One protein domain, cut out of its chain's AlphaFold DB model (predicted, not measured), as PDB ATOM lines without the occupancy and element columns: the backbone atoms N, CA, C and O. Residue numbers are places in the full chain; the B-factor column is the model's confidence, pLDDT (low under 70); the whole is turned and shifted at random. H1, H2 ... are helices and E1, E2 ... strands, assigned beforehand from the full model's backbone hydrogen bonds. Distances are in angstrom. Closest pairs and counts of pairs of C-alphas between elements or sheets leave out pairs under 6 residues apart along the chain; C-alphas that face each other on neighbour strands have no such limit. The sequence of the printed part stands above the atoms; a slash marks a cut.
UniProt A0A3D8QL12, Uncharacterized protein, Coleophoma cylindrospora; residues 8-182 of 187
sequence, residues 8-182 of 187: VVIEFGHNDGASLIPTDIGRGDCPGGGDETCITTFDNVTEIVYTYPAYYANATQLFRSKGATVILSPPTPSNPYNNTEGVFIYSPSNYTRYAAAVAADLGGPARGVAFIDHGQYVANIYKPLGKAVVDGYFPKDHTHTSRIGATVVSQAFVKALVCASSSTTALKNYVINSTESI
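AT A GLANCE: This is residues 8 to 182 of the 187 residues of an uncharacterized protein of Coleophoma cylindrospora (UniProt A0A3D8QL12). A small parallel sheet of three strands, E1, E4 and E5, has H1 and H2 over one face; on one side of this part lies the hairpin E2 and E3, and on the opposite side H3 and H5 cross, with the short helices H4 and H6 at the two ends of that group. Two long stretches have no named element: residues 12 to 36 lead from E1 out to the hairpin, where E2 begins, and residues 74 to 93 run from E4 out toward the H3 and H4 side and fold back to H2. The 175 printed residues hold six named helices and five named strands, in the order E1 E2 E3 H1 E4 H2 E5 H3 H4 H5 H6, class mixed. The whole is compact, with a radius of gyration of the C-alphas of 17.5 A, and flat, spanning 49 by 43 by 23 A.

IN THESE COORDINATES: In the sheet of order E1 E4 E5, E1 is residues 8 to 11, with C-alpha 8 at (50.670, 97.478, 56.422), E4 is 69 to 73, 13.0 A long, and E5 is 113 to 115. H1 is residues 52 to 65, 20.1 A, and H2 is 94 to 105, 16.4 A. E2 is residues 37 to 42, 15.1 A, and E3 is 45 to 50, 15.5 A. H3 is residues 118 to 129, 17.2 A, H4 131 to 135, H5 147 to 163, 24.4 A, and H6 170 to 174, with C-alpha 174 at (55.394, 105.648, 66.421).

HOW THE PARTS SIT: E4 is parallel to E1, with N 10 and O 71 2.9 A apart, and to E5, with N 114 and O 70 2.8 A apart. Two layers, helices on one face of a sheet, are made by H1 and H2 on the sheet: H1 is over E4 at a height of 9.2 A, H2 over E5 at 7.6 A. E4, H2 and E5 form a strand-helix-strand unit, parallel neighbour strands joined through a helix, with a right-handed crossover. H1, with residues 52 to 57 alone, touches H2, closest at C-alphas 53 and 98, 5.6 A. H6 only grazes the sheet with residues 170 to 171. H3 touches H5, opposite ways at a steep tilt of 61 degrees, closest at C-alphas 122 and 156, 5.2 A. H5, with residues 161 to 162 alone, only just touches H6, with 3 pairs of C-alphas within 8 A, the closest those of Leu 161 and Lys 172, 5.4 A. H4 is close to but not clearly touching H3, with C-alphas 126 and 134 6.3 A apart. The antiparallel hairpin E2 and E3 has N 40 and O 47 3.1 A apart; E2 is apart from H1. Every O i to N i+4 pair is within hydrogen-bond range in H1, H2, H4 and H5; in H3 it is 6 of 8, and in H6 0 of 1, beside 2 of 2 O i to N i+3 pairs.

THE WHOLE: The C-alphas of Asn 44 and Glu 180, the two farthest apart, are 53.1 A from each other. The printed part has no cut; the links E1 to E2, E4 to H2 and H4 to H5 are long. The mean pLDDT of the printed part is 95.8, and residues 178 to 179 are under 70.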
ATOM      1  N   VAL A   8      51.143  97.270  57.793       98.38
ATOM      2  CA  VAL A   8      50.670  97.478  56.422       98.38
ATOM      3  C   VAL A   8      49.458  98.396  56.454       98.38
ATOM      4  O   VAL A   8      48.497  98.107  57.160       98.38
ATOM      5  N   VAL A   9      49.489  99.481  55.684       98.56
ATOM      6  CA  VAL A   9      48.314 100.324  55.426       98.56
ATOM      7  C   VAL A   9      47.803  99.992  54.030       98.56
ATOM      8  O   VAL A   9      48.580 100.028  53.076       98.56
ATOM      9  N   ILE A  10      46.525  99.638  53.917       98.69
ATOM     10  CA  ILE A  10      45.854  99.359  52.642       98.69
ATOM     11  C   ILE A  10      44.844 100.480  52.398       98.69
ATOM     12  O   ILE A  10      43.964 100.681  53.235       98.69
ATOM     13  N   GLU A  11      44.978 101.189  51.274       98.69
ATOM     14  CA  GLU A  11      44.100 102.299  50.885       98.69
ATOM     15  C   GLU A  11      43.779 102.276  49.383       98.69
ATOM     16  O   GLU A  11      44.615 102.617  48.552       98.69
ATOM     17  N   PHE A  12      42.553 101.871  49.057       98.44
ATOM     18  CA  PHE A  12      41.965 101.767  47.719       98.44
ATOM     19  C   PHE A  12      40.482 102.162  47.764       98.44
ATOM     20  O   PHE A  12      39.891 102.252  48.844       98.44
ATOM     21  N   GLY A  13      39.885 102.404  46.596       97.56
ATOM     22  CA  GLY A  13      38.471 102.753  46.427       97.56
ATOM     23  C   GLY A  13      38.205 103.775  45.311       97.56
ATOM     24  O   GLY A  13      37.079 103.888  44.837       97.56
ATOM     25  N   HIS A  14      39.212 104.541  44.872       97.38
ATOM     26  CA  HIS A  14      39.029 105.572  43.830       97.38
ATOM     27  C   HIS A  14      38.832 104.995  42.422       97.38
ATOM     28  O   HIS A  14      38.177 105.627  41.598       97.38
ATOM     29  N   ASN A  15      39.406 103.823  42.130       96.75
ATOM     30  CA  ASN A  15      39.377 103.215  40.788       96.75
ATOM     31  C   ASN A  15      38.499 101.960  40.711       96.75
ATOM     32  O   ASN A  15      38.199 101.477  39.623       96.75
ATOM     33  N   ASP A  16      38.087 101.473  41.871       97.38
ATOM     34  CA  ASP A  16      37.478 100.172  42.123       97.38
ATOM     35  C   ASP A  16      36.038 100.094  41.575       97.38
ATOM     36  O   ASP A  16      35.478  99.020  41.379       97.38
ATOM     37  N   GLY A  17      35.443 101.252  41.254       94.31
ATOM     38  CA  GLY A  17      34.102 101.367  40.668       94.31
ATOM     39  C   GLY A  17      34.055 101.331  39.141       94.31
ATOM     40  O   GLY A  17      33.007 101.641  38.573       94.31
ATOM     41  N   ALA A  18      35.170 101.042  38.465       94.06
ATOM     42  CA  ALA A  18      35.178 100.912  37.013       94.06
ATOM     43  C   ALA A  18      34.266  99.757  36.558       94.06
ATOM     44  O   ALA A  18      34.182  98.721  37.212       94.06
ATOM     45  N   SER A  19      33.569  99.935  35.434       93.31
ATOM     46  CA  SER A  19      32.682  98.891  34.918       93.31
ATOM     47  C   SER A  19      33.482  97.730  34.329       93.31
ATOM     48  O   SER A  19      34.430  97.958  33.582       93.31
ATOM     49  N   LEU A  20      33.046  96.497  34.601       94.19
ATOM     50  CA  LEU A  20      33.563  95.284  33.951       94.19
ATOM     51  C   LEU A  20      32.918  95.031  32.576       94.19
ATOM     52  O   LEU A  20      33.427  94.256  31.773       94.19
ATOM     53  N   ILE A  21      31.776  95.673  32.298       89.38
ATOM     54  CA  ILE A  21      31.006  95.511  31.056       89.38
ATOM     55  C   ILE A  21      30.682  96.870  30.409       89.38
ATOM     56  O   ILE A  21      30.437  97.845  31.121       89.38
ATOM     57  N   PRO A  22      30.625  96.974  29.067       88.75
ATOM     58  CA  PRO A  22      30.959  95.943  28.078       88.75
ATOM     59  C   PRO A  22      32.473  95.748  27.881       88.75
ATOM     60  O   PRO A  22      32.879  94.788  27.232       88.75
ATOM     61  N   THR A  23      33.297  96.655  28.404       88.94
ATOM     62  CA  THR A  23      34.756  96.614  28.290       88.94
ATOM     63  C   THR A  23      35.364  96.865  29.654       88.94
ATOM     64  O   THR A  23      35.078  97.889  30.273       88.94
ATOM     65  N   ASP A  24      36.215  95.945  30.080       93.69
ATOM     66  CA  ASP A  24      36.996  96.073  31.297       93.69
ATOM     67  C   ASP A  24      38.292  96.846  31.033       93.69
ATOM     68  O   ASP A  24      38.951  96.667  30.007       93.69
ATOM     69  N   ILE A  25      38.650  97.713  31.975       95.00
ATOM     70  CA  ILE A  25      39.888  98.501  31.965       95.00
ATOM     71  C   ILE A  25      40.921  97.990  32.986       95.00
ATOM     72  O   ILE A  25      41.915  98.676  33.239       95.00
ATOM     73  N   GLY A  26      40.667  96.829  33.602       95.12
ATOM     74  CA  GLY A  26      41.576  96.127  34.510       95.12
ATOM     75  C   GLY A  26      41.623  96.716  35.919       95.12
ATOM     76  O   GLY A  26      42.669  96.689  36.565       95.12
ATOM     77  N   ARG A  27      40.531  97.346  36.375       95.88
ATOM     78  CA  ARG A  27      40.476  98.032  37.687       95.88
ATOM     79  C   ARG A  27      39.184  97.846  38.468       95.88
ATOM     80  O   ARG A  27      39.177  98.140  39.656       95.88
ATOM     81  N   GLY A  28      38.099  97.471  37.794       96.06
ATOM     82  CA  GLY A  28      36.801  97.330  38.437       96.06
ATOM     83  C   GLY A  28      36.787  96.128  39.364       96.06
ATOM     84  O   GLY A  28      37.337  95.084  39.021       96.06
ATOM     85  N   ASP A  29      36.128  96.261  40.506       97.69
ATOM     86  CA  ASP A  29      35.805  95.116  41.347       97.69
ATOM     87  C   ASP A  29      34.474  94.493  40.921       97.69
ATOM     88  O   ASP A  29      33.596  95.146  40.345       97.69
ATOM     89  N   CYS A  30      34.282  93.217  41.255       97.81
ATOM     90  CA  CYS A  30      32.971  92.600  41.116       97.81
ATOM     91  C   CYS A  30      31.986  93.269  42.094       97.81
ATOM     92  O   CYS A  30      32.297  93.384  43.286       97.81
ATOM     93  N   PRO A  31      30.795  93.708  41.645       96.19
ATOM     94  CA  PRO A  31      29.799  94.267  42.549       96.19
ATOM     95  C   PRO A  31      29.356  93.229  43.586       96.19
ATOM     96  O   PRO A  31      28.902  92.146  43.225       96.19
ATOM     97  N   GLY A  32      29.447  93.570  44.869       95.44
ATOM     98  CA  GLY A  32      29.081  92.656  45.949       95.44
ATOM     99  C   GLY A  32      29.675  93.069  47.289       95.44
ATOM    100  O   GLY A  32      30.529  93.955  47.367       95.44
ATOM    101  N   GLY A  33      29.170  92.460  48.358       94.06
ATOM    102  CA  GLY A  33      29.621  92.709  49.731       94.06
ATOM    103  C   GLY A  33      30.317  91.513  50.381       94.06
ATOM    104  O   GLY A  33      30.757  91.640  51.521       94.06
ATOM    105  N   GLY A  34      30.383  90.374  49.690       93.62
ATOM    106  CA  GLY A  34      30.868  89.099  50.199       93.62
ATOM    107  C   GLY A  34      31.842  88.436  49.229       93.62
ATOM    108  O   GLY A  34      32.813  89.055  48.796       93.62
ATOM    109  N   ASP A  35      31.615  87.161  48.937       95.50
ATOM    110  CA  ASP A  35      32.479  86.289  48.135       95.50
ATOM    111  C   ASP A  35      32.047  86.177  46.665       95.50
ATOM    112  O   ASP A  35      32.467  85.255  45.962       95.50
ATOM    113  N   GLU A  36      31.232  87.117  46.179       98.00
ATOM    114  CA  GLU A  36      30.826  87.148  44.781       98.00
ATOM    115  C   GLU A  36      32.040  87.265  43.842       98.00
ATOM    116  O   GLU A  36      33.053  87.910  44.135       98.00
ATOM    117  N   THR A  37      31.921  86.648  42.669       98.19
ATOM    118  CA  THR A  37      32.947  86.698  41.629       98.19
ATOM    119  C   THR A  37      32.336  87.026  40.283       98.19
ATOM    120  O   THR A  37      31.268  86.521  39.933       98.19
ATOM    121  N   CYS A  38      33.068  87.802  39.501       98.00
ATOM    122  CA  CYS A  38      32.732  88.159  38.137       98.00
ATOM    123  C   CYS A  38      33.782  87.554  37.202       98.00
ATOM    124  O   CYS A  38      34.952  87.447  37.564       98.00
ATOM    125  N   ILE A  39      33.374  87.165  35.993       96.94
ATOM    126  CA  ILE A  39      34.302  86.742  34.939       96.94
ATOM    127  C   ILE A  39      34.377  87.863  33.910       96.94
ATOM    128  O   ILE A  39      33.346  88.336  33.433       96.94
ATOM    129  N   THR A  40      35.593  88.266  33.568       96.44
ATOM    130  CA  THR A  40      35.878  89.331  32.601       96.44
ATOM    131  C   THR A  40      36.967  88.888  31.627       96.44
ATOM    132  O   THR A  40      37.580  87.831  31.794       96.44
ATOM    133  N   THR A  41      37.195  89.670  30.575       95.50
ATOM    134  CA  THR A  41      38.387  89.546  29.730       95.50
ATOM    135  C   THR A  41      39.099  90.887  29.688       95.50
ATOM    136  O   THR A  41      38.552  91.861  29.176       95.50
ATOM    137  N   PHE A  42      40.328  90.909  30.190       95.06
ATOM    138  CA  PHE A  42      41.211  92.068  30.184       95.06
ATOM    139  C   PHE A  42      42.538  91.663  29.531       95.06
ATOM    140  O   PHE A  42      43.035  90.567  29.771       95.06
ATOM    141  N   ASP A  43      43.066  92.484  28.620       93.69
ATOM    142  CA  ASP A  43      44.300  92.197  27.866       93.69
ATOM    143  C   ASP A  43      44.362  90.788  27.226       93.69
ATOM    144  O   ASP A  43      45.398  90.126  27.189       93.69
ATOM    145  N   ASN A  44      43.234  90.334  26.661       94.06
ATOM    146  CA  ASN A  44      43.043  88.998  26.068       94.06
ATOM    147  C   ASN A  44      43.199  87.820  27.050       94.06
ATOM    148  O   ASN A  44      43.355  86.676  26.618       94.06
ATOM    149  N   VAL A  45      43.125  88.079  28.355       95.38
ATOM    150  CA  VAL A  45      43.144  87.067  29.411       95.38
ATOM    151  C   VAL A  45      41.785  87.036  30.098       95.38
ATOM    152  O   VAL A  45      41.236  88.069  30.469       95.38
ATOM    153  N   THR A  46      41.225  85.837  30.258       96.19
ATOM    154  CA  THR A  46      40.031  85.642  31.082       96.19
ATOM    155  C   THR A  46      40.421  85.678  32.553       96.19
ATOM    156  O   THR A  46      41.250  84.878  32.991       96.19
ATOM    157  N   GLU A  47      39.794  86.566  33.316       96.25
ATOM    158  CA  GLU A  47      40.076  86.757  34.738       96.25
ATOM    159  C   GLU A  47      38.835  86.499  35.597       96.25
ATOM    160  O   GLU A  47      37.701  86.749  35.179       96.25
ATOM    161  N   ILE A  48      39.072  86.003  36.815       97.38
ATOM    162  CA  ILE A  48      38.083  85.976  37.894       97.38
ATOM    163  C   ILE A  48      38.351  87.198  38.768       97.38
ATOM    164  O   ILE A  48      39.386  87.272  39.431       97.38
ATOM    165  N   VAL A  49      37.410  88.134  38.772       98.06
ATOM    166  CA  VAL A  49      37.457  89.358  39.571       98.06
ATOM    167  C   VAL A  49      36.620  89.158  40.827       98.06
ATOM    168  O   VAL A  49      35.456  88.761  40.746       98.06
ATOM    169  N   TYR A  50      37.206  89.435  41.989       98.44
ATOM    170  CA  TYR A  50      36.529  89.372  43.285       98.44
ATOM    171  C   TYR A  50      35.897  90.718  43.656       98.44
ATOM    172  O   TYR A  50      36.125  91.737  43.004       98.44
ATOM    173  N   THR A  51      35.099  90.728  44.719       98.56
ATOM    174  CA  THR A  51      34.605  91.971  45.320       98.56
ATOM    175  C   THR A  51      35.715  92.737  46.052       98.56
ATOM    176  O   THR A  51      36.693  92.150  46.532       98.56
ATOM    177  N   TYR A  52      35.520  94.047  46.235       98.38
ATOM    178  CA  TYR A  52      36.360  94.888  47.098       98.38
ATOM    179  C   TYR A  52      36.616  94.268  48.492       98.38
ATOM    180  O   TYR A  52      37.783  94.115  48.881       98.38
ATOM    181  N   PRO A  53      35.581  93.872  49.277       98.19
ATOM    182  CA  PRO A  53      35.811  93.269  50.587       98.19
ATOM    183  C   PRO A  53      36.569  91.940  50.511       98.19
ATOM    184  O   PRO A  53      37.400  91.687  51.385       98.19
ATOM    185  N   ALA A  54      36.370  91.122  49.471       98.50
ATOM    186  CA  ALA A  54      37.125  89.883  49.290       98.50
ATOM    187  C   ALA A  54      38.621  90.147  49.039       98.50
ATOM    188  O   ALA A  54      39.468  89.509  49.676       98.50
ATOM    189  N   TYR A  55      38.976  91.126  48.198       98.50
ATOM    190  CA  TYR A  55      40.378  91.527  48.010       98.50
ATOM    191  C   TYR A  55      41.012  92.029  49.309       98.50
ATOM    192  O   TYR A  55      42.105  91.585  49.685       98.50
ATOM    193  N   TYR A  56      40.309  92.897  50.039       98.31
ATOM    194  CA  TYR A  56      40.763  93.412  51.330       98.31
ATOM    195  C   TYR A  56      40.954  92.293  52.361       98.31
ATOM    196  O   TYR A  56      41.980  92.253  53.052       98.31
ATOM    197  N   ALA A  57      40.007  91.358  52.454       98.50
ATOM    198  CA  ALA A  57      40.075  90.237  53.381       98.50
ATOM    199  C   ALA A  57      41.239  89.293  53.049       98.50
ATOM    200  O   ALA A  57      41.987  88.900  53.952       98.50
ATOM    201  N   ASN A  58      41.436  88.965  51.771       98.44
ATOM    202  CA  ASN A  58      42.516  88.089  51.313       98.44
ATOM    203  C   ASN A  58      43.895  88.709  51.570       98.44
ATOM    204  O   ASN A  58      44.763  88.065  52.169       98.44
ATOM    205  N   ALA A  59      44.090  89.978  51.198       98.38
ATOM    206  CA  ALA A  59      45.338  90.695  51.453       98.38
ATOM    207  C   ALA A  59      45.633  90.797  52.959       98.38
ATOM    208  O   ALA A  59      46.750  90.521  53.408       98.38
ATOM    209  N   THR A  60      44.616  91.116  53.764       98.44
ATOM    210  CA  THR A  60      44.753  91.229  55.222       98.44
ATOM    211  C   THR A  60      45.176  89.910  55.858       98.44
ATOM    212  O   THR A  60      46.112  89.879  56.660       98.44
ATOM    213  N   GLN A  61      44.523  88.807  55.491       98.38
ATOM    214  CA  GLN A  61      44.873  87.475  55.986       98.38
ATOM    215  C   GLN A  61      46.292  87.074  55.571       98.38
ATOM    216  O   GLN A  61      47.060  86.591  56.407       98.38
ATOM    217  N   LEU A  62      46.682  87.357  54.325       98.19
ATOM    218  CA  LEU A  62      48.037  87.111  53.840       98.19
ATOM    219  C   LEU A  62      49.083  87.866  54.671       98.19
ATOM    220  O   LEU A  62      50.067  87.266  55.104       98.19
ATOM    221  N   PHE A  63      48.894  89.159  54.932       98.12
ATOM    222  CA  PHE A  63      49.857  89.938  55.715       98.12
ATOM    223  C   PHE A  63      49.910  89.498  57.178       98.12
ATOM    224  O   PHE A  63      50.998  89.349  57.742       98.12
ATOM    225  N   ARG A  64      48.759  89.179  57.775       96.88
ATOM    226  CA  ARG A  64      48.693  88.647  59.142       96.88
ATOM    227  C   ARG A  64      49.353  87.284  59.285       96.88
ATOM    228  O   ARG A  64      50.008  87.049  60.297       96.88
ATOM    229  N   SER A  65      49.267  86.420  58.272       96.88
ATOM    230  CA  SER A  65      49.979  85.131  58.266       96.88
ATOM    231  C   SER A  65      51.505  85.294  58.360       96.88
ATOM    232  O   SER A  65      52.199  84.395  58.824       96.88
ATOM    233  N   LYS A  66      52.028  86.473  57.990       97.50
ATOM    234  CA  LYS A  66      53.446  86.850  58.101       97.50
ATOM    235  C   LYS A  66      53.781  87.588  59.406       97.50
ATOM    236  O   LYS A  66      54.903  88.062  59.571       97.50
ATOM    237  N   GLY A  67      52.824  87.696  60.329       96.44
ATOM    238  CA  GLY A  67      52.981  88.367  61.620       96.44
ATOM    239  C   GLY A  67      52.884  89.894  61.566       96.44
ATOM    240  O   GLY A  67      53.255  90.545  62.543       96.44
ATOM    241  N   ALA A  68      52.427  90.473  60.453       97.81
ATOM    242  CA  ALA A  68      52.181  91.908  60.341       97.81
ATOM    243  C   ALA A  68      50.818  92.296  60.940       97.81
ATOM    244  O   ALA A  68      49.896  91.480  61.012       97.81
ATOM    245  N   THR A  69      50.677  93.563  61.326       97.62
ATOM    246  CA  THR A  69      49.370  94.181  61.612       97.62
ATOM    247  C   THR A  69      48.913  95.002  60.416       97.62
ATOM    248  O   THR A  69      49.741  95.613  59.740       97.62
ATOM    249  N   VAL A  70      47.609  95.042  60.166       98.62
ATOM    250  CA  VAL A  70      47.033  95.694  58.987       98.62
ATOM    251  C   VAL A  70      46.123  96.835  59.419       98.62
ATOM    252  O   VAL A  70      45.351  96.696  60.363       98.62
ATOM    253  N   ILE A  71      46.219  97.964  58.729       98.75
ATOM    254  CA  ILE A  71      45.321  99.107  58.845       98.75
ATOM    255  C   ILE A  71      44.558  99.211  57.529       98.75
ATOM    256  O   ILE A  71      45.161  99.430  56.479       98.75
ATOM    257  N   LEU A  72      43.243  99.053  57.594       98.75
ATOM    258  CA  LEU A  72      42.337  99.284  56.480       98.75
ATOM    259  C   LEU A  72      41.913 100.751  56.512       98.75
ATOM    260  O   LEU A  72      41.223 101.191  57.435       98.75
ATOM    261  N   SER A  73      42.390 101.498  55.524       98.19
ATOM    262  CA  SER A  73      42.084 102.906  55.312       98.19
ATOM    263  C   SER A  73      41.209 103.018  54.058       98.19
ATOM    264  O   SER A  73      41.574 102.482  53.012       98.19
ATOM    265  N   PRO A  74      40.018 103.620  54.133       92.94
ATOM    266  CA  PRO A  74      39.154 103.807  52.974       92.94
ATOM    267  C   PRO A  74      39.668 104.963  52.096       92.94
ATOM    268  O   PRO A  74      40.531 105.723  52.547       92.94
ATOM    269  N   PRO A  75      39.154 105.148  50.864       96.81
ATOM    270  CA  PRO A  75      39.685 106.176  49.977       96.81
ATOM    271  C   PRO A  75      39.477 107.576  50.565       96.81
ATOM    272  O   PRO A  75      38.472 107.874  51.221       96.81
ATOM    273  N   THR A  76      40.429 108.458  50.284       98.31
ATOM    274  CA  THR A  76      40.301 109.892  50.553       98.31
ATOM    275  C   THR A  76      39.152 110.507  49.740       98.31
ATOM    276  O   THR A  76      38.730 109.941  48.731       98.31
ATOM    277  N   PRO A  77      38.616 111.675  50.129       97.69
ATOM    278  CA  PRO A  77      37.618 112.367  49.328       97.69
ATOM    279  C   PRO A  77      38.236 112.879  48.020       97.69
ATOM    280  O   PRO A  77      39.316 113.475  48.035       97.69
ATOM    281  N   SER A  78      37.497 112.764  46.915       97.44
ATOM    282  CA  SER A  78      37.624 113.724  45.808       97.44
ATOM    283  C   SER A  78      37.353 115.149  46.313       97.44
ATOM    284  O   SER A  78      36.816 115.322  47.410       97.44
ATOM    285  N   ASN A  79      37.680 116.178  45.527       98.38
ATOM    286  CA  ASN A  79      37.404 117.569  45.881       98.38
ATOM    287  C   ASN A  79      35.911 117.745  46.257       98.38
ATOM    288  O   ASN A  79      35.054 117.681  45.373       98.38
ATOM    289  N   PRO A  80      35.580 118.008  47.538       98.19
ATOM    290  CA  PRO A  80      34.196 118.072  48.011       98.19
ATOM    291  C   PRO A  80      33.451 119.325  47.529       98.19
ATOM    292  O   PRO A  80      32.245 119.437  47.734       98.19
ATOM    293  N   TYR A  81      34.155 120.269  46.896       98.31
ATOM    294  CA  TYR A  81      33.584 121.443  46.234       98.31
ATOM    295  C   TYR A  81      33.395 121.256  44.722       98.31
ATOM    296  O   TYR A  81      32.997 122.207  44.044       98.31
ATOM    297  N   ASN A  82      33.690 120.067  44.179       96.69
ATOM    298  CA  ASN A  82      33.493 119.739  42.767       96.69
ATOM    299  C   ASN A  82      32.019 119.403  42.478       96.69
ATOM    300  O   ASN A  82      31.659 118.260  42.208       96.69
ATOM    301  N   ASN A  83      31.161 120.412  42.592       96.31
ATOM    302  CA  ASN A  83      29.741 120.381  42.252       96.31
ATOM    303  C   ASN A  83      29.318 121.741  41.680       96.31
ATOM    304  O   ASN A  83      30.046 122.731  41.792       96.31
ATOM    305  N   THR A  84      28.143 121.781  41.054       94.81
ATOM    306  CA  THR A  84      27.600 122.972  40.389       94.81
ATOM    307  C   THR A  84      27.318 124.121  41.350       94.81
ATOM    308  O   THR A  84      27.419 125.283  40.963       94.81
ATOM    309  N   GLU A  85      27.007 123.818  42.608       94.75
ATOM    310  CA  GLU A  85      26.678 124.800  43.640       94.75
ATOM    311  C   GLU A  85      27.931 125.415  44.284       94.75
ATOM    312  O   GLU A  85      27.845 126.444  44.954       94.75
ATOM    313  N   GLY A  86      29.100 124.785  44.119       94.12
ATOM    314  CA  GLY A  86      30.337 125.173  44.795       94.12
ATOM    315  C   GLY A  86      30.257 125.062  46.321       94.12
ATOM    316  O   GLY A  86      30.990 125.759  47.026       94.12
ATOM    317  N   VAL A  87      29.373 124.211  46.848       97.31
ATOM    318  CA  VAL A  87      29.201 123.984  48.291       97.31
ATOM    319  C   VAL A  87      29.969 122.750  48.746       97.31
ATOM    320  O   VAL A  87      30.289 121.875  47.951       97.31
ATOM    321  N   PHE A  88      30.292 122.672  50.035       98.31
ATOM    322  CA  PHE A  88      30.993 121.509  50.574       98.31
ATOM    323  C   PHE A  88      30.039 120.310  50.672       98.31
ATOM    324  O   PHE A  88      29.109 120.339  51.482       98.31
ATOM    325  N   ILE A  89      30.302 119.248  49.910       97.81
ATOM    326  CA  ILE A  89      29.554 117.987  49.964       97.81
ATOM    327  C   ILE A  89      30.539 116.837  50.175       97.81
ATOM    328  O   ILE A  89      31.446 116.620  49.376       97.81
ATOM    329  N   TYR A  90      30.345 116.081  51.255       97.50
ATOM    330  CA  TYR A  90      31.086 114.852  51.514       97.50
ATOM    331  C   TYR A  90      30.171 113.799  52.129       97.50
ATOM    332  O   TYR A  90      29.483 114.065  53.119       97.50
ATOM    333  N   SER A  91      30.223 112.598  51.569       95.62
ATOM    334  CA  SER A  91      29.702 111.378  52.164       95.62
ATOM    335  C   SER A  91      30.744 110.267  52.000       95.62
ATOM    336  O   SER A  91      31.409 110.201  50.960       95.62
ATOM    337  N   PRO A  92      30.909 109.386  53.001       94.94
ATOM    338  CA  PRO A  92      31.730 108.196  52.840       94.94
ATOM    339  C   PRO A  92      31.239 107.343  51.667       94.94
ATOM    340  O   PRO A  92      30.034 107.173  51.467       94.94
ATOM    341  N   SER A  93      32.177 106.788  50.901       93.81
ATOM    342  CA  SER A  93      31.854 105.871  49.806       93.81
ATOM    343  C   SER A  93      31.398 104.505  50.342       93.81
ATOM    344  O   SER A  93      31.607 104.174  51.513       93.81
ATOM    345  N   ASN A  94      30.835 103.659  49.476       94.62
ATOM    346  CA  ASN A  94      30.553 102.265  49.840       94.62
ATOM    347  C   ASN A  94      31.828 101.515  50.262       94.62
ATOM    348  O   ASN A  94      31.777 100.722  51.201       94.62
ATOM    349  N   TYR A  95      32.980 101.841  49.665       97.31
ATOM    350  CA  TYR A  95      34.283 101.277  50.031       97.31
ATOM    351  C   TYR A  95      34.672 101.589  51.477       97.31
ATOM    352  O   TYR A  95      35.257 100.745  52.151       97.31
ATOM    353  N   THR A  96      34.256 102.746  52.008       97.38
ATOM    354  CA  THR A  96      34.423 103.055  53.433       97.38
ATOM    355  C   THR A  96      33.699 102.050  54.317       97.38
ATOM    356  O   THR A  96      34.268 101.540  55.283       97.38
ATOM    357  N   ARG A  97      32.454 101.718  53.962       96.69
ATOM    358  CA  ARG A  97      31.654 100.736  54.701       96.69
ATOM    359  C   ARG A  97      32.221  99.325  54.556       96.69
ATOM    360  O   ARG A  97      32.277  98.610  55.551       96.69
ATOM    361  N   TYR A  98      32.678  98.943  53.363       98.12
ATOM    362  CA  TYR A  98      33.292  97.634  53.141       98.12
ATOM    363  C   TYR A  98      34.602  97.465  53.917       98.12
ATOM    364  O   TYR A  98      34.766  96.463  54.605       98.12
ATOM    365  N   ALA A  99      35.503  98.452  53.893       98.31
ATOM    366  CA  ALA A  99      36.753  98.395  54.653       98.31
ATOM    367  C   ALA A  99      36.505  98.278  56.170       98.31
ATOM    368  O   ALA A  99      37.179  97.501  56.852       98.31
ATOM    369  N   ALA A 100      35.511  99.005  56.694       97.94
ATOM    370  CA  ALA A 100      35.102  98.904  58.094       97.94
ATOM    371  C   ALA A 100      34.521  97.520  58.435       97.94
ATOM    372  O   ALA A 100      34.876  96.951  59.469       97.94
ATOM    373  N   ALA A 101      33.673  96.963  57.562       98.19
ATOM    374  CA  ALA A 101      33.107  95.626  57.732       98.19
ATOM    375  C   ALA A 101      34.203  94.549  57.749       98.19
ATOM    376  O   ALA A 101      34.284  93.788  58.706       98.19
ATOM    377  N   VAL A 102      35.135  94.569  56.787       98.56
ATOM    378  CA  VAL A 102      36.266  93.623  56.751       98.56
ATOM    379  C   VAL A 102      37.112  93.709  58.024       98.56
ATOM    380  O   VAL A 102      37.515  92.683  58.574       98.56
ATOM    381  N   ALA A 103      37.384  94.920  58.526       98.44
ATOM    382  CA  ALA A 103      38.127  95.078  59.773       98.44
ATOM    383  C   ALA A 103      37.400  94.427  60.959       98.44
ATOM    384  O   ALA A 103      38.037  93.743  61.765       98.44
ATOM    385  N   ALA A 104      36.082  94.619  61.055       98.12
ATOM    386  CA  ALA A 104      35.253  94.020  62.093       98.12
ATOM    387  C   ALA A 104      35.205  92.487  61.977       98.12
ATOM    388  O   ALA A 104      35.501  91.798  62.958       98.12
ATOM    389  N   ASP A 105      34.934  91.957  60.784       98.06
ATOM    390  CA  ASP A 105      34.785  90.519  60.520       98.06
ATOM    391  C   ASP A 105      36.077  89.738  60.790       98.06
ATOM    392  O   ASP A 105      36.055  88.609  61.282       98.06
ATOM    393  N   LEU A 106      37.240  90.359  60.560       98.12
ATOM    394  CA  LEU A 106      38.544  89.759  60.859       98.12
ATOM    395  C   LEU A 106      38.978  89.903  62.331       98.12
ATOM    396  O   LEU A 106      40.094  89.496  62.692       98.12
ATOM    397  N   GLY A 107      38.089  90.421  63.184       97.25
ATOM    398  CA  GLY A 107      38.227  90.501  64.638       97.25
ATOM    399  C   GLY A 107      38.878  91.784  65.157       97.25
ATOM    400  O   GLY A 107      39.311  91.827  66.313       97.25
ATOM    401  N   GLY A 108      38.963  92.815  64.316       97.75
ATOM    402  CA  GLY A 108      39.360  94.163  64.703       97.75
ATOM    403  C   GLY A 108      40.764  94.274  65.314       97.75
ATOM    404  O   GLY A 108      41.633  93.412  65.112       97.75
ATOM    405  N   PRO A 109      41.017  95.350  66.086       96.44
ATOM    406  CA  PRO A 109      42.344  95.638  66.624       96.44
ATOM    407  C   PRO A 109      42.925  94.521  67.496       96.44
ATOM    408  O   PRO A 109      44.122  94.250  67.430       96.44
ATOM    409  N   ALA A 110      42.077  93.799  68.239       95.38
ATOM    410  CA  ALA A 110      42.485  92.657  69.065       95.38
ATOM    411  C   ALA A 110      43.111  91.512  68.247       95.38
ATOM    412  O   ALA A 110      43.846  90.682  68.781       95.38
ATOM    413  N   ARG A 111      42.833  91.464  66.941       96.88
ATOM    414  CA  ARG A 111      43.387  90.492  65.996       96.88
ATOM    415  C   ARG A 111      44.408  91.114  65.039       96.88
ATOM    416  O   ARG A 111      44.871  90.429  64.128       96.88
ATOM    417  N   GLY A 112      44.812  92.361  65.282       96.50
ATOM    418  CA  GLY A 112      45.798  93.079  64.477       96.50
ATOM    419  C   GLY A 112      45.231  93.670  63.185       96.50
ATOM    420  O   GLY A 112      45.999  93.858  62.243       96.50
ATOM    421  N   VAL A 113      43.919  93.933  63.129       98.44
ATOM    422  CA  VAL A 113      43.250  94.591  61.995       98.44
ATOM    423  C   VAL A 113      42.589  95.878  62.468       98.44
ATOM    424  O   VAL A 113      41.582  95.857  63.166       98.44
ATOM    425  N   ALA A 114      43.155  97.019  62.107       98.25
ATOM    426  CA  ALA A 114      42.592  98.319  62.434       98.25
ATOM    427  C   ALA A 114      41.761  98.858  61.270       98.25
ATOM    428  O   ALA A 114      42.094  98.623  60.111       98.25
ATOM    429  N   PHE A 115      40.748  99.654  61.587       98.31
ATOM    430  CA  PHE A 115      40.107 100.558  60.638       98.31
ATOM    431  C   PHE A 115      40.432 101.998  61.039       98.31
ATOM    432  O   PHE A 115      40.347 102.341  62.222       98.31
ATOM    433  N   ILE A 116      40.827 102.824  60.071       98.12
ATOM    434  CA  ILE A 116      41.103 104.252  60.259       98.12
ATOM    435  C   ILE A 116      40.334 105.017  59.186       98.12
ATOM    436  O   ILE A 116      40.632 104.866  58.008       98.12
ATOM    437  N   ASP A 117      39.363 105.844  59.581       97.44
ATOM    438  CA  ASP A 117      38.525 106.605  58.644       97.44
ATOM    439  C   ASP A 117      39.255 107.836  58.083       97.44
ATOM    440  O   ASP A 117      38.962 108.986  58.414       97.44
ATOM    441  N   HIS A 118      40.263 107.599  57.246       98.19
ATOM    442  CA  HIS A 118      41.065 108.661  56.648       98.19
ATOM    443  C   HIS A 118      40.198 109.657  55.861       98.19
ATOM    444  O   HIS A 118      40.376 110.870  55.997       98.19
ATOM    445  N   GLY A 119      39.205 109.160  55.119       97.94
ATOM    446  CA  GLY A 119      38.272 109.972  54.342       97.94
ATOM    447  C   GLY A 119      37.559 111.039  55.176       97.94
ATOM    448  O   GLY A 119      37.601 112.227  54.832       97.94
ATOM    449  N   GLN A 120      36.962 110.645  56.305       97.94
ATOM    450  CA  GLN A 120      36.234 111.572  57.171       97.94
ATOM    451  C   GLN A 120      37.154 112.619  57.811       97.94
ATOM    452  O   GLN A 120      36.778 113.791  57.917       97.94
ATOM    453  N   TYR A 121      38.371 112.236  58.207       98.38
ATOM    454  CA  TYR A 121      39.343 113.186  58.758       98.38
ATOM    455  C   TYR A 121      39.820 114.198  57.708       98.38
ATOM    456  O   TYR A 121      39.938 115.383  58.028       98.38
ATOM    457  N   VAL A 122      40.026 113.782  56.452       98.50
ATOM    458  CA  VAL A 122      40.354 114.709  55.353       98.50
ATOM    459  C   VAL A 122      39.201 115.683  55.114       98.50
ATOM    460  O   VAL A 122      39.417 116.896  55.082       98.50
ATOM    461  N   ALA A 123      37.967 115.182  55.021       98.19
ATOM    462  CA  ALA A 123      36.783 116.015  54.828       98.19
ATOM    463  C   ALA A 123      36.624 117.066  55.944       98.19
ATOM    464  O   ALA A 123      36.357 118.241  55.672       98.19
ATOM    465  N   ASN A 124      36.864 116.673  57.197       97.50
ATOM    466  CA  ASN A 124      36.799 117.569  58.353       97.50
ATOM    467  C   ASN A 124      37.862 118.673  58.330       97.50
ATOM    468  O   ASN A 124      37.606 119.758  58.850       97.50
ATOM    469  N   ILE A 125      39.034 118.420  57.739       96.69
ATOM    470  CA  ILE A 125      40.073 119.441  57.558       96.69
ATOM    471  C   ILE A 125      39.752 120.344  56.363       96.69
ATOM    472  O   ILE A 125      39.939 121.554  56.454       96.69
ATOM    473  N   TYR A 126      39.220 119.801  55.268       98.12
ATOM    474  CA  TYR A 126      38.866 120.584  54.079       98.12
ATOM    475  C   TYR A 126      37.727 121.576  54.323       98.12
ATOM    476  O   TYR A 126      37.811 122.720  53.877       98.12
ATOM    477  N   LYS A 127      36.680 121.181  55.055       97.62
ATOM    478  CA  LYS A 127      35.493 122.021  55.273       97.62
ATOM    479  C   LYS A 127      35.799 123.433  55.812       97.62
ATOM    480  O   LYS A 127      35.288 124.390  55.232       97.62
ATOM    481  N   PRO A 128      36.603 123.618  56.879       96.88
ATOM    482  CA  PRO A 128      36.938 124.953  57.380       96.88
ATOM    483  C   PRO A 128      37.949 125.721  56.511       96.88
ATOM    484  O   PRO A 128      38.024 126.937  56.646       96.88
ATOM    485  N   LEU A 129      38.716 125.056  55.634       97.12
ATOM    486  CA  LEU A 129      39.662 125.731  54.728       97.12
ATOM    487  C   LEU A 129      38.950 126.492  53.600       97.12
ATOM    488  O   LEU A 129      39.485 127.472  53.082       97.12
ATOM    489  N   GLY A 130      37.733 126.073  53.249       97.94
ATOM    490  CA  GLY A 130      36.911 126.741  52.249       97.94
ATOM    491  C   GLY A 130      37.293 126.401  50.805       97.94
ATOM    492  O   GLY A 130      38.379 125.897  50.510       97.94
ATOM    493  N   LYS A 131      36.373 126.717  49.884       98.25
ATOM    494  CA  LYS A 131      36.448 126.337  48.466       98.25
ATOM    495  C   LYS A 131      37.749 126.754  47.788       98.25
ATOM    496  O   LYS A 131      38.413 125.913  47.205       98.25
ATOM    497  N   ALA A 132      38.136 128.026  47.894       98.12
ATOM    498  CA  ALA A 132      39.302 128.549  47.178       98.12
ATOM    499  C   ALA A 132      40.608 127.826  47.555       98.12
ATOM    500  O   ALA A 132      41.427 127.531  46.688       98.12
ATOM    501  N   VAL A 133      40.792 127.514  48.843       98.50
ATOM    502  CA  VAL A 133      41.977 126.792  49.324       98.50
ATOM    503  C   VAL A 133      41.940 125.339  48.860       98.50
ATOM    504  O   VAL A 133      42.938 124.842  48.341       98.50
ATOM    505  N   VAL A 134      40.793 124.671  49.018       98.56
ATOM    506  CA  VAL A 134      40.647 123.256  48.663       98.56
ATOM    507  C   VAL A 134      40.733 123.049  47.152       98.56
ATOM    508  O   VAL A 134      41.454 122.158  46.731       98.56
ATOM    509  N   ASP A 135      40.129 123.897  46.318       98.56
ATOM    510  CA  ASP A 135      40.303 123.844  44.857       98.56
ATOM    511  C   ASP A 135      41.779 123.995  44.457       98.56
ATOM    512  O   ASP A 135      42.263 123.286  43.578       98.56
ATOM    513  N   GLY A 136      42.535 124.852  45.155       98.50
ATOM    514  CA  GLY A 136      43.984 124.983  44.969       98.50
ATOM    515  C   GLY A 136      44.776 123.710  45.305       98.50
ATOM    516  O   GLY A 136      45.924 123.550  44.875       98.50
ATOM    517  N   TYR A 137      44.183 122.770  46.044       98.75
ATOM    518  CA  TYR A 137      44.755 121.445  46.264       98.75
ATOM    519  C   TYR A 137      44.530 120.493  45.098       98.75
ATOM    520  O   TYR A 137      45.202 119.476  45.072       98.75
ATOM    521  N   PHE A 138      43.687 120.813  44.121       98.62
ATOM    522  CA  PHE A 138      43.304 119.933  43.015       98.62
ATOM    523  C   PHE A 138      43.605 120.601  41.660       98.62
ATOM    524  O   PHE A 138      42.699 121.024  40.946       98.62
ATOM    525  N   PRO A 139      44.892 120.745  41.283       97.88
ATOM    526  CA  PRO A 139      45.308 121.613  40.178       97.88
ATOM    527  C   PRO A 139      45.004 121.064  38.777       97.88
ATOM    528  O   PRO A 139      45.161 121.795  37.802       97.88
ATOM    529  N   LYS A 140      44.660 119.776  38.655       97.12
ATOM    530  CA  LYS A 140      44.440 119.098  37.364       97.12
ATOM    531  C   LYS A 140      43.018 118.570  37.220       97.12
ATOM    532  O   LYS A 140      42.382 118.789  36.199       97.12
ATOM    533  N   ASP A 141      42.554 117.865  38.239       97.94
ATOM    534  CA  ASP A 141      41.245 117.230  38.312       97.94
ATOM    535  C   ASP A 141      40.815 117.131  39.779       97.94
ATOM    536  O   ASP A 141      41.560 117.516  40.678       97.94
ATOM    537  N   HIS A 142      39.621 116.602  40.027       97.69
ATOM    538  CA  HIS A 142      39.035 116.529  41.362       97.69
ATOM    539  C   HIS A 142      39.586 115.400  42.252       97.69
ATOM    540  O   HIS A 142      39.038 115.195  43.332       97.69
ATOM    541  N   THR A 143      40.609 114.648  41.839       98.00
ATOM    542  CA  THR A 143      41.121 113.485  42.590       98.00
ATOM    543  C   THR A 143      42.594 113.651  42.959       98.00
ATOM    544  O   THR A 143      42.989 113.373  44.091       98.00
ATOM    545  N   HIS A 144      43.426 114.136  42.038       98.44
ATOM    546  CA  HIS A 144      44.869 114.214  42.237       98.44
ATOM    547  C   HIS A 144      45.272 115.495  42.969       98.44
ATOM    548  O   HIS A 144      45.255 116.597  42.410       98.44
ATOM    549  N   THR A 145      45.703 115.345  44.221       98.62
ATOM    550  CA  THR A 145      46.126 116.482  45.039       98.62
ATOM    551  C   THR A 145      47.479 117.060  44.609       98.62
ATOM    552  O   THR A 145      48.403 116.329  44.250       98.62
ATOM    553  N   SER A 146      47.654 118.374  44.748       98.69
ATOM    554  CA  SER A 146      48.953 119.047  44.729       98.69
ATOM    555  C   SER A 146      49.819 118.597  45.910       98.69
ATOM    556  O   SER A 146      49.331 118.007  46.872       98.69
ATOM    557  N   ARG A 147      51.115 118.937  45.901       98.38
ATOM    558  CA  ARG A 147      52.026 118.648  47.027       98.38
ATOM    559  C   ARG A 147      51.505 119.182  48.368       98.38
ATOM    560  O   ARG A 147      51.653 118.523  49.395       98.38
ATOM    561  N   ILE A 148      50.920 120.381  48.358       98.12
ATOM    562  CA  ILE A 148      50.358 121.005  49.561       98.12
ATOM    563  C   ILE A 148      49.116 120.227  50.013       98.12
ATOM    564  O   ILE A 148      49.048 119.841  51.177       98.12
ATOM    565  N   GLY A 149      48.198 119.913  49.093       98.31
ATOM    566  CA  GLY A 149      47.020 119.090  49.386       98.31
ATOM    567  C   GLY A 149      47.384 117.717  49.950       98.31
ATOM    568  O   GLY A 149      46.880 117.327  50.997       98.31
ATOM    569  N   ALA A 150      48.353 117.033  49.338       98.56
ATOM    570  CA  ALA A 150      48.861 115.744  49.809       98.56
ATOM    571  C   ALA A 150      49.447 115.823  51.232       98.56
ATOM    572  O   ALA A 150      49.302 114.893  52.022       98.56
ATOM    573  N   THR A 151      50.073 116.952  51.587       97.50
ATOM    574  CA  THR A 151      50.592 117.175  52.945       97.50
ATOM    575  C   THR A 151      49.437 117.294  53.942       97.50
ATOM    576  O   THR A 151      49.466 116.639  54.982       97.50
ATOM    577  N   VAL A 152      48.388 118.049  53.604       98.00
ATOM    578  CA  VAL A 152      47.170 118.177  54.425       98.00
ATOM    579  C   VAL A 152      46.465 116.828  54.597       98.00
ATOM    580  O   VAL A 152      46.098 116.468  55.714       98.00
ATOM    581  N   VAL A 153      46.340 116.047  53.522       98.31
ATOM    582  CA  VAL A 153      45.790 114.683  53.561       98.31
ATOM    583  C   VAL A 153      46.611 113.794  54.497       98.31
ATOM    584  O   VAL A 153      46.058 113.187  55.408       98.31
ATOM    585  N   SER A 154      47.943 113.793  54.380       97.00
ATOM    586  CA  SER A 154      48.794 112.997  55.278       97.00
ATOM    587  C   SER A 154      48.641 113.395  56.754       97.00
ATOM    588  O   SER A 154      48.584 112.530  57.626       97.00
ATOM    589  N   GLN A 155      48.499 114.691  57.049       95.75
ATOM    590  CA  GLN A 155      48.231 115.173  58.405       95.75
ATOM    591  C   GLN A 155      46.871 114.685  58.915       95.75
ATOM    592  O   GLN A 155      46.762 114.348  60.091       95.75
ATOM    593  N   ALA A 156      45.863 114.588  58.044       97.56
ATOM    594  CA  ALA A 156      44.560 114.022  58.375       97.56
ATOM    595  C   ALA A 156      44.660 112.547  58.790       97.56
ATOM    596  O   ALA A 156      44.085 112.160  59.807       97.56
ATOM    597  N   PHE A 157      45.440 111.739  58.061       97.69
ATOM    598  CA  PHE A 157      45.704 110.346  58.437       97.69
ATOM    599  C   PHE A 157      46.358 110.251  59.818       97.69
ATOM    600  O   PHE A 157      45.893 109.513  60.687       97.69
ATOM    601  N   VAL A 158      47.408 111.044  60.060       96.00
ATOM    602  CA  VAL A 158      48.079 111.062  61.369       96.00
ATOM    603  C   VAL A 158      47.126 111.553  62.459       96.00
ATOM    604  O   VAL A 158      47.130 110.991  63.554       96.00
ATOM    605  N   LYS A 159      46.251 112.527  62.167       95.88
ATOM    606  CA  LYS A 159      45.209 112.971  63.101       95.88
ATOM    607  C   LYS A 159      44.278 111.822  63.484       95.88
ATOM    608  O   LYS A 159      44.013 111.628  64.669       95.88
ATOM    609  N   ALA A 160      43.833 111.040  62.504       96.25
ATOM    610  CA  ALA A 160      42.993 109.874  62.736       96.25
ATOM    611  C   ALA A 160      43.699 108.828  63.616       96.25
ATOM    612  O   ALA A 160      43.104 108.320  64.568       96.25
ATOM    613  N   LEU A 161      44.993 108.575  63.376       95.00
ATOM    614  CA  LEU A 161      45.799 107.670  64.202       95.00
ATOM    615  C   LEU A 161      45.878 108.125  65.659       95.00
ATOM    616  O   LEU A 161      45.664 107.317  66.556       95.00
ATOM    617  N   VAL A 162      46.190 109.397  65.921       93.25
ATOM    618  CA  VAL A 162      46.354 109.885  67.303       93.25
ATOM    619  C   VAL A 162      45.025 109.985  68.054       93.25
ATOM    620  O   VAL A 162      45.009 109.796  69.272       93.25
ATOM    621  N   CYS A 163      43.920 110.221  67.343       94.19
ATOM    622  CA  CYS A 163      42.569 110.234  67.901       94.19
ATOM    623  C   CYS A 163      42.033 108.831  68.222       94.19
ATOM    624  O   CYS A 163      41.231 108.687  69.142       94.19
ATOM    625  N   ALA A 164      42.490 107.794  67.516       92.56
ATOM    626  CA  ALA A 164      42.118 106.414  67.808       92.56
ATOM    627  C   ALA A 164      42.592 105.966  69.205       92.56
ATOM    628  O   ALA A 164      43.546 106.514  69.763       92.56
ATOM    629  N   SER A 165      41.973 104.931  69.782       88.81
ATOM    630  CA  SER A 165      42.463 104.325  71.032       88.81
ATOM    631  C   SER A 165      43.917 103.851  70.882       88.81
ATOM    632  O   SER A 165      44.341 103.440  69.800       88.81
ATOM    633  N   SER A 166      44.697 103.861  71.968       82.94
ATOM    634  CA  SER A 166      46.063 103.299  71.976       82.94
ATOM    635  C   SER A 166      46.102 101.819  71.585       82.94
ATOM    636  O   SER A 166      47.111 101.347  71.067       82.94
ATOM    637  N   SER A 167      44.995 101.101  71.777       88.88
ATOM    638  CA  SER A 167      44.835  99.704  71.377       88.88
ATOM    639  C   SER A 167      44.400  99.512  69.920       88.88
ATOM    640  O   SER A 167      44.312  98.368  69.484       88.88
ATOM    641  N   THR A 168      44.098 100.579  69.167       91.94
ATOM    642  CA  THR A 168      43.565 100.466  67.797       91.94
ATOM    643  C   THR A 168      44.626  99.999  66.805       91.94
ATOM    644  O   THR A 168      44.350  99.149  65.966       91.94
ATOM    645  N   THR A 169      45.840 100.543  66.878       93.31
ATOM    646  CA  THR A 169      46.949 100.156  65.998       93.31
ATOM    647  C   THR A 169      48.290 100.476  66.640       93.31
ATOM    648  O   THR A 169      48.449 101.513  67.286       93.31
ATOM    649  N   ALA A 170      49.289  99.623  66.406       92.81
ATOM    650  CA  ALA A 170      50.656  99.873  66.848       92.81
ATOM    651  C   ALA A 170      51.265 101.125  66.195       92.81
ATOM    652  O   ALA A 170      52.155 101.731  66.789       92.81
ATOM    653  N   LEU A 171      50.775 101.544  65.016       95.00
ATOM    654  CA  LEU A 171      51.305 102.707  64.297       95.00
ATOM    655  C   LEU A 171      51.209 103.995  65.114       95.00
ATOM    656  O   LEU A 171      52.121 104.816  65.068       95.00
ATOM    657  N   LYS A 172      50.147 104.139  65.918       92.19
ATOM    658  CA  LYS A 172      49.953 105.297  66.798       92.19
ATOM    659  C   LYS A 172      51.151 105.514  67.732       92.19
ATOM    660  O   LYS A 172      51.530 106.654  67.968       92.19
ATOM    661  N   ASN A 173      51.782 104.441  68.210       89.94
ATOM    662  CA  ASN A 173      52.910 104.516  69.146       89.94
ATOM    663  C   ASN A 173      54.212 105.016  68.498       89.94
ATOM    664  O   ASN A 173      55.167 105.310  69.211       89.94
ATOM    665  N   TYR A 174      54.258 105.106  67.168       90.94
ATOM    666  CA  TYR A 174      55.394 105.648  66.421       90.94
ATOM    667  C   TYR A 174      55.169 107.099  65.970       90.94
ATOM    668  O   TYR A 174      56.056 107.695  65.362       90.94
ATOM    669  N   VAL A 175      54.003 107.688  66.261       90.50
ATOM    670  CA  VAL A 175      53.735 109.100  65.971       90.50
ATOM    671  C   VAL A 175      54.436 109.962  67.023       90.50
ATOM    672  O   VAL A 175      54.115 109.895  68.206       90.50
ATOM    673  N   ILE A 176      55.392 110.784  66.587       87.06
ATOM    674  CA  ILE A 176      56.199 111.655  67.464       87.06
ATOM    675  C   ILE A 176      55.536 113.007  67.777       87.06
ATOM    676  O   ILE A 176      55.992 113.740  68.650       87.06
ATOM    677  N   ASN A 177      54.461 113.350  67.068       76.81
ATOM    678  CA  ASN A 177      53.716 114.593  67.244       76.81
ATOM    679  C   ASN A 177      52.616 114.442  68.303       76.81
ATOM    680  O   ASN A 177      51.913 113.432  68.335       76.81
ATOM    681  N   SER A 178      52.402 115.476  69.123       66.62
ATOM    682  CA  SER A 178      51.237 115.523  70.014       66.62
ATOM    683  C   SER A 178      49.948 115.718  69.209       66.62
ATOM    684  O   SER A 178      49.944 116.400  68.180       66.62
ATOM    685  N   THR A 179      48.827 115.179  69.696       69.19
ATOM    686  CA  THR A 179      47.514 115.305  69.037       69.19
ATOM    687  C   THR A 179      47.101 116.755  68.783       69.19
ATOM    688  O   THR A 179      46.455 117.036  67.772       69.19
ATOM    689  N   GLU A 180      47.464 117.671  69.681       70.06
ATOM    690  CA  GLU A 180      47.165 119.108  69.584       70.06
ATOM    691  C   GLU A 180      47.962 119.806  68.477       70.06
ATOM    692  O   GLU A 180      47.477 120.766  67.885       70.06
ATOM    693  N   SER A 181      49.154 119.298  68.146       81.50
ATOM    694  CA  SER A 181      50.007 119.864  67.093       81.50
ATOM    695  C   SER A 181      49.542 119.531  65.668       81.50
ATOM    696  O   SER A 181      50.053 120.107  64.709       81.50
ATOM    697  N   ILE A 182      48.577 118.614  65.517       85.50
ATOM    698  CA  ILE A 182      48.064 118.165  64.218       85.50
ATOM    699  C   ILE A 182      46.678 118.791  63.977       85.50
ATOM    700  O   ILE A 182      45.782 118.599  64.813       85.50
TER     701      ILE A 182